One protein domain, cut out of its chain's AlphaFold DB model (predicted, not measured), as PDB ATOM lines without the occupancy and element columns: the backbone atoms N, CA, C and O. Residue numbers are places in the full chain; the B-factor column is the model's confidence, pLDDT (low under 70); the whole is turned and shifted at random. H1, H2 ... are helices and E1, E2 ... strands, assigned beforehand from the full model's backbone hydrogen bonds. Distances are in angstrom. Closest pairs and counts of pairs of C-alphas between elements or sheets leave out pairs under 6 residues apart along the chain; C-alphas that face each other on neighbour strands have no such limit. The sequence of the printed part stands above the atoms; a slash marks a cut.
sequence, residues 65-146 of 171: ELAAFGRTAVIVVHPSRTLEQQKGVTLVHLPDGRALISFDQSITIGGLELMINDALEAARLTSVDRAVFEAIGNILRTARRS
ATOM      1  N   GLU A  65     -25.386  39.995 -72.742       90.56
ATOM      2  CA  GLU A  65     -25.436  38.615 -73.226       90.56
ATOM      3  C   GLU A  65     -26.380  38.450 -74.424       90.56
ATOM      4  O   GLU A  65     -27.207  39.310 -74.733       90.56
ATOM      5  N   LEU A  66     -26.253  37.320 -75.120       88.06
ATOM      6  CA  LEU A  66     -27.145  36.946 -76.213       88.06
ATOM      7  C   LEU A  66     -28.318  36.120 -75.680       88.06
ATOM      8  O   LEU A  66     -28.149  34.986 -75.237       88.06
ATOM      9  N   ALA A  67     -29.531  36.655 -75.791       85.81
ATOM     10  CA  ALA A  67     -30.755  35.900 -75.556       85.81
ATOM     11  C   ALA A  67     -31.192  35.204 -76.854       85.81
ATOM     12  O   ALA A  67     -31.595  35.857 -77.818       85.81
ATOM     13  N   ALA A  68     -31.101  33.872 -76.885       81.56
ATOM     14  CA  ALA A  68     -31.456  33.065 -78.050       81.56
ATOM     15  C   ALA A  68     -32.965  32.770 -78.130       81.56
ATOM     16  O   ALA A  68     -33.600  32.321 -77.177       81.56
ATOM     17  N   PHE A  69     -33.520  32.956 -79.323       79.75
ATOM     18  CA  PHE A  69     -34.904  32.708 -79.711       79.75
ATOM     19  C   PHE A  69     -34.916  31.872 -80.995       79.75
ATOM     20  O   PHE A  69     -35.050  32.381 -82.110       79.75
ATOM     21  N   GLY A  70     -34.735  30.559 -80.850       79.88
ATOM     22  CA  GLY A  70     -34.616  29.654 -81.994       79.88
ATOM     23  C   GLY A  70     -33.360  29.957 -82.813       79.88
ATOM     24  O   GLY A  70     -32.253  29.799 -82.316       79.88
ATOM     25  N   ARG A  71     -33.530  30.384 -84.072       79.25
ATOM     26  CA  ARG A  71     -32.411  30.709 -84.983       79.25
ATOM     27  C   ARG A  71     -31.885  32.137 -84.845       79.25
ATOM     28  O   ARG A  71     -30.910  32.487 -85.499       79.25
ATOM     29  N   THR A  72     -32.559  32.974 -84.067       82.19
ATOM     30  CA  THR A  72     -32.188  34.376 -83.861       82.19
ATOM     31  C   THR A  72     -31.737  34.575 -82.432       82.19
ATOM     32  O   THR A  72     -32.302  33.963 -81.535       82.19
ATOM     33  N   ALA A  73     -30.772  35.457 -82.208       86.12
ATOM     34  CA  ALA A  73     -30.425  35.931 -80.879       86.12
ATOM     35  C   ALA A  73     -30.484  37.457 -80.858       86.12
ATOM     36  O   ALA A  73     -30.259  38.103 -81.882       86.12
ATOM     37  N   VAL A  74     -30.810  38.018 -79.701       90.38
ATOM     38  CA  VAL A  74     -30.830  39.465 -79.464       90.38
ATOM     39  C   VAL A  74     -29.905  39.788 -78.303       90.38
ATOM     40  O   VAL A  74     -29.767  38.988 -77.378       90.38
ATOM     41  N   ILE A  75     -29.266  40.952 -78.358       90.19
ATOM     42  CA  ILE A  75     -28.410  41.427 -77.274       90.19
ATOM     43  C   ILE A  75     -29.317  41.960 -76.166       90.19
ATOM     44  O   ILE A  75     -30.109  42.879 -76.387       90.19
ATOM     45  N   VAL A  76     -29.201  41.365 -74.985       92.31
ATOM     46  CA  VAL A  76     -29.809  41.857 -73.750       92.31
ATOM     47  C   VAL A  76     -28.709  42.359 -72.832       92.31
ATOM     48  O   VAL A  76     -27.625  41.783 -72.770       92.31
ATOM     49  N   VAL A  77     -28.981  43.448 -72.132       91.88
ATOM     50  CA  VAL A  77     -28.006  44.138 -71.291       91.88
ATOM     51  C   VAL A  77     -28.559  44.407 -69.913       91.88
ATOM     52  O   VAL A  77     -29.775  44.476 -69.717       91.88
ATOM     53  N   HIS A  78     -27.662  44.613 -68.960       89.56
ATOM     54  CA  HIS A  78     -28.023  45.319 -67.743       89.56
ATOM     55  C   HIS A  78     -28.402  46.768 -68.083       89.56
ATOM     56  O   HIS A  78     -27.665  47.423 -68.827       89.56
ATOM     57  N   PRO A  79     -29.530  47.289 -67.564       87.19
ATOM     58  CA  PRO A  79     -29.898  48.683 -67.759       87.19
ATOM     59  C   PRO A  79     -28.776  49.619 -67.299       87.19
ATOM     60  O   PRO A  79     -28.344  49.569 -66.148       87.19
ATOM     61  N   SER A  80     -28.314  50.474 -68.210       86.50
ATOM     62  CA  SER A  80     -27.261  51.461 -67.973       86.50
ATOM     63  C   SER A  80     -27.791  52.842 -68.332       86.50
ATOM     64  O   SER A  80     -28.178  53.087 -69.475       86.50
ATOM     65  N   ARG A  81     -27.770  53.768 -67.364       85.00
ATOM     66  CA  ARG A  81     -28.176  55.165 -67.599       85.00
ATOM     67  C   ARG A  81     -27.299  55.826 -68.653       85.00
ATOM     68  O   ARG A  81     -27.787  56.607 -69.458       85.00
ATOM     69  N   THR A  82     -26.014  55.494 -68.655       86.94
ATOM     70  CA  THR A  82     -25.050  56.042 -69.608       86.94
ATOM     71  C   THR A  82     -25.331  55.561 -71.030       86.94
ATOM     72  O   THR A  82     -25.138  56.319 -71.977       86.94
ATOM     73  N   LEU A  83     -25.841  54.333 -71.184       86.56
ATOM     74  CA  LEU A  83     -26.299  53.803 -72.467       86.56
ATOM     75  C   LEU A  83     -27.622  54.446 -72.923       86.56
ATOM     76  O   LEU A  83     -27.758  54.764 -74.096       86.56
ATOM     77  N   GLU A  84     -28.569  54.696 -72.011       86.19
ATOM     78  CA  GLU A  84     -29.829  55.410 -72.314       86.19
ATOM     79  C   GLU A  84     -29.625  56.889 -72.668       86.19
ATOM     80  O   GLU A  84     -30.420  57.464 -73.405       86.19
ATOM     81  N   GLN A  85     -28.572  57.516 -72.142       86.56
ATOM     82  CA  GLN A  85     -28.208  58.897 -72.470       86.56
ATOM     83  C   GLN A  85     -27.595  59.035 -73.868       86.56
ATOM     84  O   GLN A  85     -27.512  60.152 -74.383       86.56
ATOM     85  N   GLN A  86     -27.175  57.930 -74.493       83.56
ATOM     86  CA  GLN A  86     -26.682  57.970 -75.862       83.56
ATOM     87  C   GLN A  86     -27.823  58.298 -76.819       83.56
ATOM     88  O   GLN A  86     -28.868  57.643 -76.844       83.56
ATOM     89  N   LYS A  87     -27.615  59.332 -77.633       79.19
ATOM     90  CA  LYS A  87     -28.622  59.801 -78.582       79.19
ATOM     91  C   LYS A  87     -28.999  58.669 -79.535       79.19
ATOM     92  O   LYS A  87     -28.122  58.093 -80.162       79.19
ATOM     93  N   GLY A  88     -30.298  58.396 -79.654       81.50
ATOM     94  CA  GLY A  88     -30.852  57.387 -80.561       81.50
ATOM     95  C   GLY A  88     -30.828  55.953 -80.026       81.50
ATOM     96  O   GLY A  88     -31.296  55.057 -80.725       81.50
ATOM     97  N   VAL A  89     -30.353  55.723 -78.794       87.12
ATOM     98  CA  VAL A  89     -30.462  54.436 -78.087       87.12
ATOM     99  C   VAL A  89     -31.669  54.458 -77.147       87.12
ATOM    100  O   VAL A  89     -32.006  55.463 -76.531       87.12
ATOM    101  N   THR A  90     -32.374  53.337 -77.043       88.69
ATOM    102  CA  THR A  90     -33.522  53.144 -76.154       88.69
ATOM    103  C   THR A  90     -33.465  51.749 -75.551       88.69
ATOM    104  O   THR A  90     -33.281  50.764 -76.265       88.69
ATOM    105  N   LEU A  91     -33.665  51.645 -74.238       89.56
ATOM    106  CA  LEU A  91     -33.683  50.366 -73.535       89.56
ATOM    107  C   LEU A  91     -35.115  49.888 -73.287       89.56
ATOM    108  O   LEU A  91     -35.874  50.466 -72.504       89.56
ATOM    109  N   VAL A  92     -35.486  48.781 -73.932       89.12
ATOM    110  CA  VAL A  92     -36.775  48.123 -73.692       89.12
ATOM    111  C   VAL A  92     -36.614  47.132 -72.548       89.12
ATOM    112  O   VAL A  92     -36.059  46.046 -72.713       89.12
ATOM    113  N   HIS A  93     -37.096  47.529 -71.374       86.38
ATOM    114  CA  HIS A  93     -36.944  46.776 -70.133       86.38
ATOM    115  C   HIS A  93     -37.699  45.440 -70.165       86.38
ATOM    116  O   HIS A  93     -38.870  45.364 -70.547       86.38
ATOM    117  N   LEU A  94     -37.022  44.385 -69.719       84.56
ATOM    118  CA  LEU A  94     -37.543  43.033 -69.593       84.56
ATOM    119  C   LEU A  94     -37.974  42.746 -68.140       84.56
ATOM    120  O   LEU A  94     -37.449  43.342 -67.198       84.56
ATOM    121  N   PRO A  95     -38.923  41.814 -67.914       73.75
ATOM    122  CA  PRO A  95     -39.421  41.508 -66.567       73.75
ATOM    123  C   PRO A  95     -38.387  40.908 -65.605       73.75
ATOM    124  O   PRO A  95     -38.649  40.854 -64.408       73.75
ATOM    125  N   ASP A  96     -37.267  40.414 -66.127       72.94
ATOM    126  CA  ASP A  96     -36.166  39.810 -65.372       72.94
ATOM    127  C   ASP A  96     -35.088  40.827 -64.956       72.94
ATOM    128  O   ASP A  96     -34.076  40.441 -64.383       72.94
ATOM    129  N   GLY A  97     -35.306  42.119 -65.223       78.25
ATOM    130  CA  GLY A  97     -34.379  43.193 -64.865       78.25
ATOM    131  C   GLY A  97     -33.326  43.506 -65.928       78.25
ATOM    132  O   GLY A  97     -32.589  44.472 -65.762       78.25
ATOM    133  N   ARG A  98     -33.274  42.748 -67.030       89.38
ATOM    134  CA  ARG A  98     -32.453  43.078 -68.205       89.38
ATOM    135  C   ARG A  98     -33.188  44.060 -69.119       89.38
ATOM    136  O   ARG A  98     -34.369  44.344 -68.932       89.38
ATOM    137  N   ALA A  99     -32.520  44.555 -70.149       90.62
ATOM    138  CA  ALA A  99     -33.126  45.358 -71.201       90.62
ATOM    139  C   ALA A  99     -32.661  44.913 -72.589       90.62
ATOM    140  O   ALA A  99     -31.532  44.467 -72.766       90.62
ATOM    141  N   LEU A 100     -33.534  45.052 -73.584       91.25
ATOM    142  CA  LEU A 100     -33.163  44.967 -74.995       91.25
ATOM    143  C   LEU A 100     -32.649  46.323 -75.465       91.25
ATOM    144  O   LEU A 100     -33.291  47.345 -75.216       91.25
ATOM    145  N   ILE A 101     -31.539  46.314 -76.199       89.06
ATOM    146  CA  ILE A 101     -31.073  47.508 -76.904       89.06
ATOM    147  C   ILE A 101     -31.942  47.694 -78.147       89.06
ATOM    148  O   ILE A 101     -31.980  46.836 -79.030       89.06
ATOM    149  N   SER A 102     -32.619  48.831 -78.217       87.06
ATOM    150  CA  SER A 102     -33.264  49.341 -79.418       87.06
ATOM    151  C   SER A 102     -32.576  50.633 -79.822       87.06
ATOM    152  O   SER A 102     -32.106  51.386 -78.975       87.06
ATOM    153  N   PHE A 103     -32.534  50.914 -81.113       85.38
ATOM    154  CA  PHE A 103     -32.066  52.192 -81.620       85.38
ATOM    155  C   PHE A 103     -32.918  52.614 -82.809       85.38
ATOM    156  O   PHE A 103     -33.551  51.774 -83.458       85.38
ATOM    157  N   ASP A 104     -33.011  53.920 -83.031       79.00
ATOM    158  CA  ASP A 104     -33.799  54.459 -84.133       79.00
ATOM    159  C   ASP A 104     -33.120  54.222 -85.499       79.00
ATOM    160  O   ASP A 104     -32.017  53.680 -85.602       79.00
ATOM    161  N   GLN A 105     -33.802  54.601 -86.583       78.12
ATOM    162  CA  GLN A 105     -33.305  54.384 -87.947       78.12
ATOM    163  C   GLN A 105     -32.069  55.228 -88.299       78.12
ATOM    164  O   GLN A 105     -31.436  54.959 -89.317       78.12
ATOM    165  N   SER A 106     -31.720  56.235 -87.493       79.31
ATOM    166  CA  SER A 106     -30.521  57.048 -87.711       79.31
ATOM    167  C   SER A 106     -29.238  56.324 -87.296       79.31
ATOM    168  O   SER A 106     -28.151  56.714 -87.722       79.31
ATOM    169  N   ILE A 107     -29.356  55.237 -86.523       85.19
ATOM    170  CA  ILE A 107     -28.223  54.440 -86.059       85.19
ATOM    171  C   ILE A 107     -28.160  53.122 -86.827       85.19
ATOM    172  O   ILE A 107     -29.113  52.344 -86.899       85.19
ATOM    173  N   THR A 108     -26.981  52.856 -87.383       89.00
ATOM    174  CA  THR A 108     -26.624  51.554 -87.950       89.00
ATOM    175  C   THR A 108     -25.863  50.727 -86.919       89.00
ATOM    176  O   THR A 108     -25.311  51.267 -85.962       89.00
ATOM    177  N   ILE A 109     -25.750  49.414 -87.137       88.81
ATOM    178  CA  ILE A 109     -24.945  48.536 -86.267       88.81
ATOM    179  C   ILE A 109     -23.492  49.028 -86.168       88.81
ATOM    180  O   ILE A 109     -22.926  49.031 -85.083       88.81
ATOM    181  N   GLY A 110     -22.908  49.498 -87.277       89.06
ATOM    182  CA  GLY A 110     -21.567  50.088 -87.271       89.06
ATOM    183  C   GLY A 110     -21.498  51.411 -86.502       89.06
ATOM    184  O   GLY A 110     -20.532  51.641 -85.785       89.06
ATOM    185  N   GLY A 111     -22.538  52.246 -86.594       89.62
ATOM    186  CA  GLY A 111     -22.648  53.476 -85.803       89.62
ATOM    187  C   GLY A 111     -22.749  53.205 -84.301       89.62
ATOM    188  O   GLY A 111     -22.082  53.871 -83.516       89.62
ATOM    189  N   LEU A 112     -23.511  52.182 -83.900       89.06
ATOM    190  CA  LEU A 112     -23.571  51.721 -82.511       89.06
ATOM    191  C   LEU A 112     -22.200  51.224 -82.026       89.06
ATOM    192  O   LEU A 112     -21.782  51.541 -80.919       89.06
ATOM    193  N   GLU A 113     -21.497  50.450 -82.855       90.75
ATOM    194  CA  GLU A 113     -20.173  49.905 -82.536       90.75
ATOM    195  C   GLU A 113     -19.135  51.024 -82.348       90.75
ATOM    196  O   GLU A 113     -18.354  50.983 -81.397       90.75
ATOM    197  N   LEU A 114     -19.170  52.054 -83.202       91.44
ATOM    198  CA  LEU A 114     -18.336  53.251 -83.073       91.44
ATOM    199  C   LEU A 114     -18.656  54.019 -81.785       91.44
ATOM    200  O   LEU A 114     -17.762  54.252 -80.984       91.44
ATOM    201  N   MET A 115     -19.937  54.301 -81.532       90.94
ATOM    202  CA  MET A 115     -20.400  54.986 -80.320       90.94
ATOM    203  C   MET A 115     -19.951  54.272 -79.035       90.94
ATOM    204  O   MET A 115     -19.573  54.918 -78.059       90.94
ATOM    205  N   ILE A 116     -19.984  52.935 -79.018       91.25
ATOM    206  CA  ILE A 116     -19.509  52.146 -77.876       91.25
ATOM    207  C   ILE A 116     -18.002  52.324 -77.677       91.25
ATOM    208  O   ILE A 116     -17.570  52.522 -76.541       91.25
ATOM    209  N   ASN A 117     -17.208  52.261 -78.750       90.81
ATOM    210  CA  ASN A 117     -15.759  52.445 -78.659       90.81
ATOM    211  C   ASN A 117     -15.411  53.867 -78.195       90.81
ATOM    212  O   ASN A 117     -14.646  54.011 -77.243       90.81
ATOM    213  N   ASP A 118     -16.052  54.891 -78.762       90.81
ATOM    214  CA  ASP A 118     -15.848  56.292 -78.377       90.81
ATOM    215  C   ASP A 118     -16.161  56.513 -76.886       90.81
ATOM    216  O   ASP A 118     -15.417  57.177 -76.159       90.81
ATOM    217  N   ALA A 119     -17.246  55.911 -76.385       89.25
ATOM    218  CA  ALA A 119     -17.613  55.990 -74.973       89.25
ATOM    219  C   ALA A 119     -16.602  55.280 -74.050       89.25
ATOM    220  O   ALA A 119     -16.337  55.763 -72.945       89.25
ATOM    221  N   LEU A 120     -16.027  54.153 -74.485       90.44
ATOM    222  CA  LEU A 120     -14.987  53.430 -73.743       90.44
ATOM    223  C   LEU A 120     -13.663  54.205 -73.686       90.44
ATOM    224  O   LEU A 120     -12.976  54.161 -72.656       90.44
ATOM    225  N   GLU A 121     -13.333  54.932 -74.755       88.88
ATOM    226  CA  GLU A 121     -12.149  55.791 -74.853       88.88
ATOM    227  C   GLU A 121     -12.290  57.079 -74.031       88.88
ATOM    228  O   GLU A 121     -11.341  57.494 -73.369       88.88
ATOM    229  N   ALA A 122     -13.487  57.673 -73.968       82.44
ATOM    230  CA  ALA A 122     -13.738  58.940 -73.273       82.44
ATOM    231  C   ALA A 122     -13.584  58.897 -71.730       82.44
ATOM    232  O   ALA A 122     -13.755  59.924 -71.072       82.44
ATOM    233  N   ALA A 123     -13.284  57.734 -71.135       67.44
ATOM    234  CA  ALA A 123     -12.942  57.507 -69.718       67.44
ATOM    235  C   ALA A 123     -13.932  58.018 -68.640       67.44
ATOM    236  O   ALA A 123     -13.622  57.970 -67.453       67.44
ATOM    237  N   ARG A 124     -15.149  58.442 -69.007       82.50
ATOM    238  CA  ARG A 124     -16.183  58.941 -68.071       82.50
ATOM    239  C   ARG A 124     -17.151  57.866 -67.555       82.50
ATOM    240  O   ARG A 124     -18.145  58.195 -66.913       82.50
ATOM    241  N   LEU A 125     -16.888  56.594 -67.847       85.62
ATOM    242  CA  LEU A 125     -17.769  55.484 -67.482       85.62
ATOM    243  C   LEU A 125     -17.489  54.981 -66.065       85.62
ATOM    244  O   LEU A 125     -16.337  54.802 -65.670       85.62
ATOM    245  N   THR A 126     -18.557  54.677 -65.326       87.31
ATOM    246  CA  THR A 126     -18.456  53.882 -64.095       87.31
ATOM    247  C   THR A 126     -17.917  52.483 -64.418       87.31
ATOM    248  O   THR A 126     -18.016  52.028 -65.556       87.31
ATOM    249  N   SER A 127     -17.368  51.760 -63.436       86.44
ATOM    250  CA  SER A 127     -16.880  50.385 -63.654       86.44
ATOM    251  C   SER A 127     -17.978  49.442 -64.162       86.44
ATOM    252  O   SER A 127     -17.720  48.592 -65.012       86.44
ATOM    253  N   VAL A 128     -19.212  49.633 -63.685       86.00
ATOM    254  CA  VAL A 128     -20.389  48.870 -64.117       86.00
ATOM    255  C   VAL A 128     -20.751  49.198 -65.564       86.00
ATOM    256  O   VAL A 128     -20.905  48.286 -66.372       86.00
ATOM    257  N   ASP A 129     -20.838  50.483 -65.919       88.75
ATOM    258  CA  ASP A 129     -21.153  50.884 -67.294       88.75
ATOM    259  C   ASP A 129     -20.050  50.466 -68.263       88.75
ATOM    260  O   ASP A 129     -20.337  49.942 -69.334       88.75
ATOM    261  N   ARG A 130     -18.781  50.620 -67.875       90.94
ATOM    262  CA  ARG A 130     -17.641  50.155 -68.668       90.94
ATOM    263  C   ARG A 130     -17.763  48.662 -68.973       90.94
ATOM    264  O   ARG A 130     -17.634  48.286 -70.132       90.94
ATOM    265  N   ALA A 131     -18.103  47.837 -67.981       91.12
ATOM    266  CA  ALA A 131     -18.311  46.406 -68.189       91.12
ATOM    267  C   ALA A 131     -19.470  46.108 -69.162       91.12
ATOM    268  O   ALA A 131     -19.361  45.197 -69.982       91.12
ATOM    269  N   VAL A 132     -20.562  46.882 -69.115       91.44
ATOM    270  CA  VAL A 132     -21.675  46.764 -70.077       91.44
ATOM    271  C   VAL A 132     -21.202  47.106 -71.492       91.44
ATOM    272  O   VAL A 132     -21.410  46.319 -72.413       91.44
ATOM    273  N   PHE A 133     -20.528  48.242 -71.672       93.25
ATOM    274  CA  PHE A 133     -20.042  48.694 -72.979       93.25
ATOM    275  C   PHE A 133     -19.002  47.731 -73.568       93.25
ATOM    276  O   PHE A 133     -19.106  47.360 -74.738       93.25
ATOM    277  N   GLU A 134     -18.052  47.253 -72.760       93.56
ATOM    278  CA  GLU A 134     -17.070  46.239 -73.166       93.56
ATOM    279  C   GLU A 134     -17.756  44.934 -73.582       93.56
ATOM    280  O   GLU A 134     -17.416  44.357 -74.617       93.56
ATOM    281  N   ALA A 135     -18.758  44.479 -72.824       92.81
ATOM    282  CA  ALA A 135     -19.497  43.266 -73.150       92.81
ATOM    283  C   ALA A 135     -20.271  43.401 -74.474       92.81
ATOM    284  O   ALA A 135     -20.199  42.498 -75.311       92.81
ATOM    285  N   ILE A 136     -20.943  44.533 -74.722       92.69
ATOM    286  CA  ILE A 136     -21.629  44.776 -76.004       92.69
ATOM    287  C   ILE A 136     -20.613  44.816 -77.153       92.69
ATOM    288  O   ILE A 136     -20.801  44.129 -78.159       92.69
ATOM    289  N   GLY A 137     -19.522  45.574 -77.001       92.00
ATOM    290  CA  GLY A 137     -18.475  45.684 -78.018       92.00
ATOM    291  C   GLY A 137     -17.853  44.327 -78.362       92.00
ATOM    292  O   GLY A 137     -17.655  44.007 -79.534       92.00
ATOM    293  N   ASN A 138     -17.625  43.479 -77.357       91.69
ATOM    294  CA  ASN A 138     -17.134  42.117 -77.553       91.69
ATOM    295  C   ASN A 138     -18.144  41.228 -78.289       91.69
ATOM    296  O   ASN A 138     -17.741  40.481 -79.185       91.69
ATOM    297  N   ILE A 139     -19.440  41.316 -77.972       91.50
ATOM    298  CA  ILE A 139     -20.491  40.574 -78.686       91.50
ATOM    299  C   ILE A 139     -20.537  40.988 -80.161       91.50
ATOM    300  O   ILE A 139     -20.518  40.117 -81.033       91.50
ATOM    301  N   LEU A 140     -20.547  42.293 -80.451       91.56
ATOM    302  CA  LEU A 140     -20.592  42.811 -81.825       91.56
ATOM    303  C   LEU A 140     -19.351  42.391 -82.628       91.56
ATOM    304  O   LEU A 140     -19.475  41.811 -83.711       91.56
ATOM    305  N   ARG A 141     -18.160  42.555 -82.041       89.62
ATOM    306  CA  ARG A 141     -16.884  42.142 -82.641       89.62
ATOM    307  C   ARG A 141     -16.845  40.641 -82.928       89.62
ATOM    308  O   ARG A 141     -16.396  40.231 -83.999       89.62
ATOM    309  N   THR A 142     -17.315  39.822 -81.988       86.94
ATOM    310  CA  THR A 142     -17.339  38.358 -82.128       86.94
ATOM    311  C   THR A 142     -18.322  37.928 -83.211       86.94
ATOM    312  O   THR A 142     -17.966  37.127 -84.073       86.94
ATOM    313  N   ALA A 143     -19.525  38.507 -83.233       86.94
ATOM    314  CA  ALA A 143     -20.536  38.227 -84.249       86.94
ATOM    315  C   ALA A 143     -20.094  38.651 -85.661       86.94
ATOM    316  O   ALA A 143     -20.424  37.978 -86.633       86.94
ATOM    317  N   ARG A 144     -19.311  39.729 -85.791       85.19
ATOM    318  CA  ARG A 144     -18.749  40.164 -87.081       85.19
ATOM    319  C   ARG A 144     -17.664  39.214 -87.603       85.19
ATOM    320  O   ARG A 144     -17.546  39.028 -88.809       85.19
ATOM    321  N   ARG A 145     -16.851  38.641 -86.710       86.31
ATOM    322  CA  ARG A 145     -15.734  37.743 -87.068       86.31
ATOM    323  C   ARG A 145     -16.142  36.281 -87.224       86.31
ATOM    324  O   ARG A 145     -15.366  35.497 -87.759       86.31
ATOM    325  N   SER A 146     -17.322  35.908 -86.742       84.50
ATOM    326  CA  SER A 146     -17.764  34.518 -86.734       84.50
ATOM    327  C   SER A 146     -18.379  34.129 -88.087       84.50
ATOM    328  O   SER A 146     -19.381  34.719 -88.504       84.50
TER     329      SER A 146
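AT A GLANCE: This is residues 65 to 146 of the 171 residues of an uncharacterized protein of Acidobacteria bacterium (UniProt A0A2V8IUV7). Two strand hairpins, E1 with E2 and E3 with E4, join through a short pairing of E2 with E4 into one strongly twisted sheet, and the long helix H3 covers one face of it over E1 and E2. Before H3 comes H2, which makes a helical hairpin with it and is not on the sheet, while the short helix H1 only grazes the sheet. The printed part has 82 residues, with three named helices and four named strands in the order E1, E2, H1, E3, E4, H2, H3. The sheet's order is E1, E2, E4, E3, antiparallel throughout, and the class is mixed, helices and strands. The whole is compact, with a radius of gyration of the C-alphas of 12.3 A, and rounded, spanning 37 by 31 by 26 A.

IN THESE COORDINATES: E1 is residues 65 to 69, beginning at C-alpha 65 (-25.436, 38.615, -73.226). E2 is residues 72 to 77, 16.5 A long. H1 is residues 81 to 84, E3 is residues 89 to 93, and E4 is residues 99 to 103. H2, residues 109 to 121, is 18.6 A long and begins at C-alpha 109 (-24.945, 48.536, -86.267). H3, residues 127 to 145, is 26.6 A long and ends at C-alpha 145 (-15.734, 37.743, -87.068).

HOW THE PARTS SIT: In the hairpin of E1 and E2, N 67 and O 74 are within hydrogen-bond range at 2.8 A. The pairing of E2 is staggered: its residues 72 to 76 pair with E1 and 76 to 77 with E4, where N 77 and O 99 are 2.8 A apart. In the hairpin of E4 and E3, N 92 and O 100 are 2.9 A apart. E1 and E3 are the edge strands. E2, H1 and E3 form a split strand-helix-strand unit, two strands running the same way with E4 between them, and its crossover is right-handed. The closest C-alphas of H1 and E3 are those of Glu 84 and Thr 90, 5.8 A apart. H3 is on one face of the sheet, giving two layers, a helix and a sheet. Its height over the sheet is 9.5 A, on a local plane fitted to just 6 C-alphas, and it lies over E1 and E2. On the local plane it stands at 1 degrees to E2, along the strands. The closest C-alphas of E2 and H3 are those of Val 77 and Val 132, 7.0 A apart. H2 and H3 touch, closest at the C-alphas of Ile 116 and Phe 133, 6.0 A apart, at a steep tilt of 39 degrees, opposite ways. H1 and H3 are close but not clearly touching, with the C-alphas of Thr 82 and Asp 129 6.9 A apart. H2 and E3 are apart. In H2 and H3 every O i to N i+4 pair is within hydrogen-bond range; H1 is too short for such a pair.

THE WHOLE: The two C-alphas farthest apart, of Gly 70 and Ala 123, are 37.4 A from each other. The printed part has no cut, and the six links between its named elements are tight. The mean pLDDT of the printed part is 86.8, and residue 123 is the one printed residue under 70.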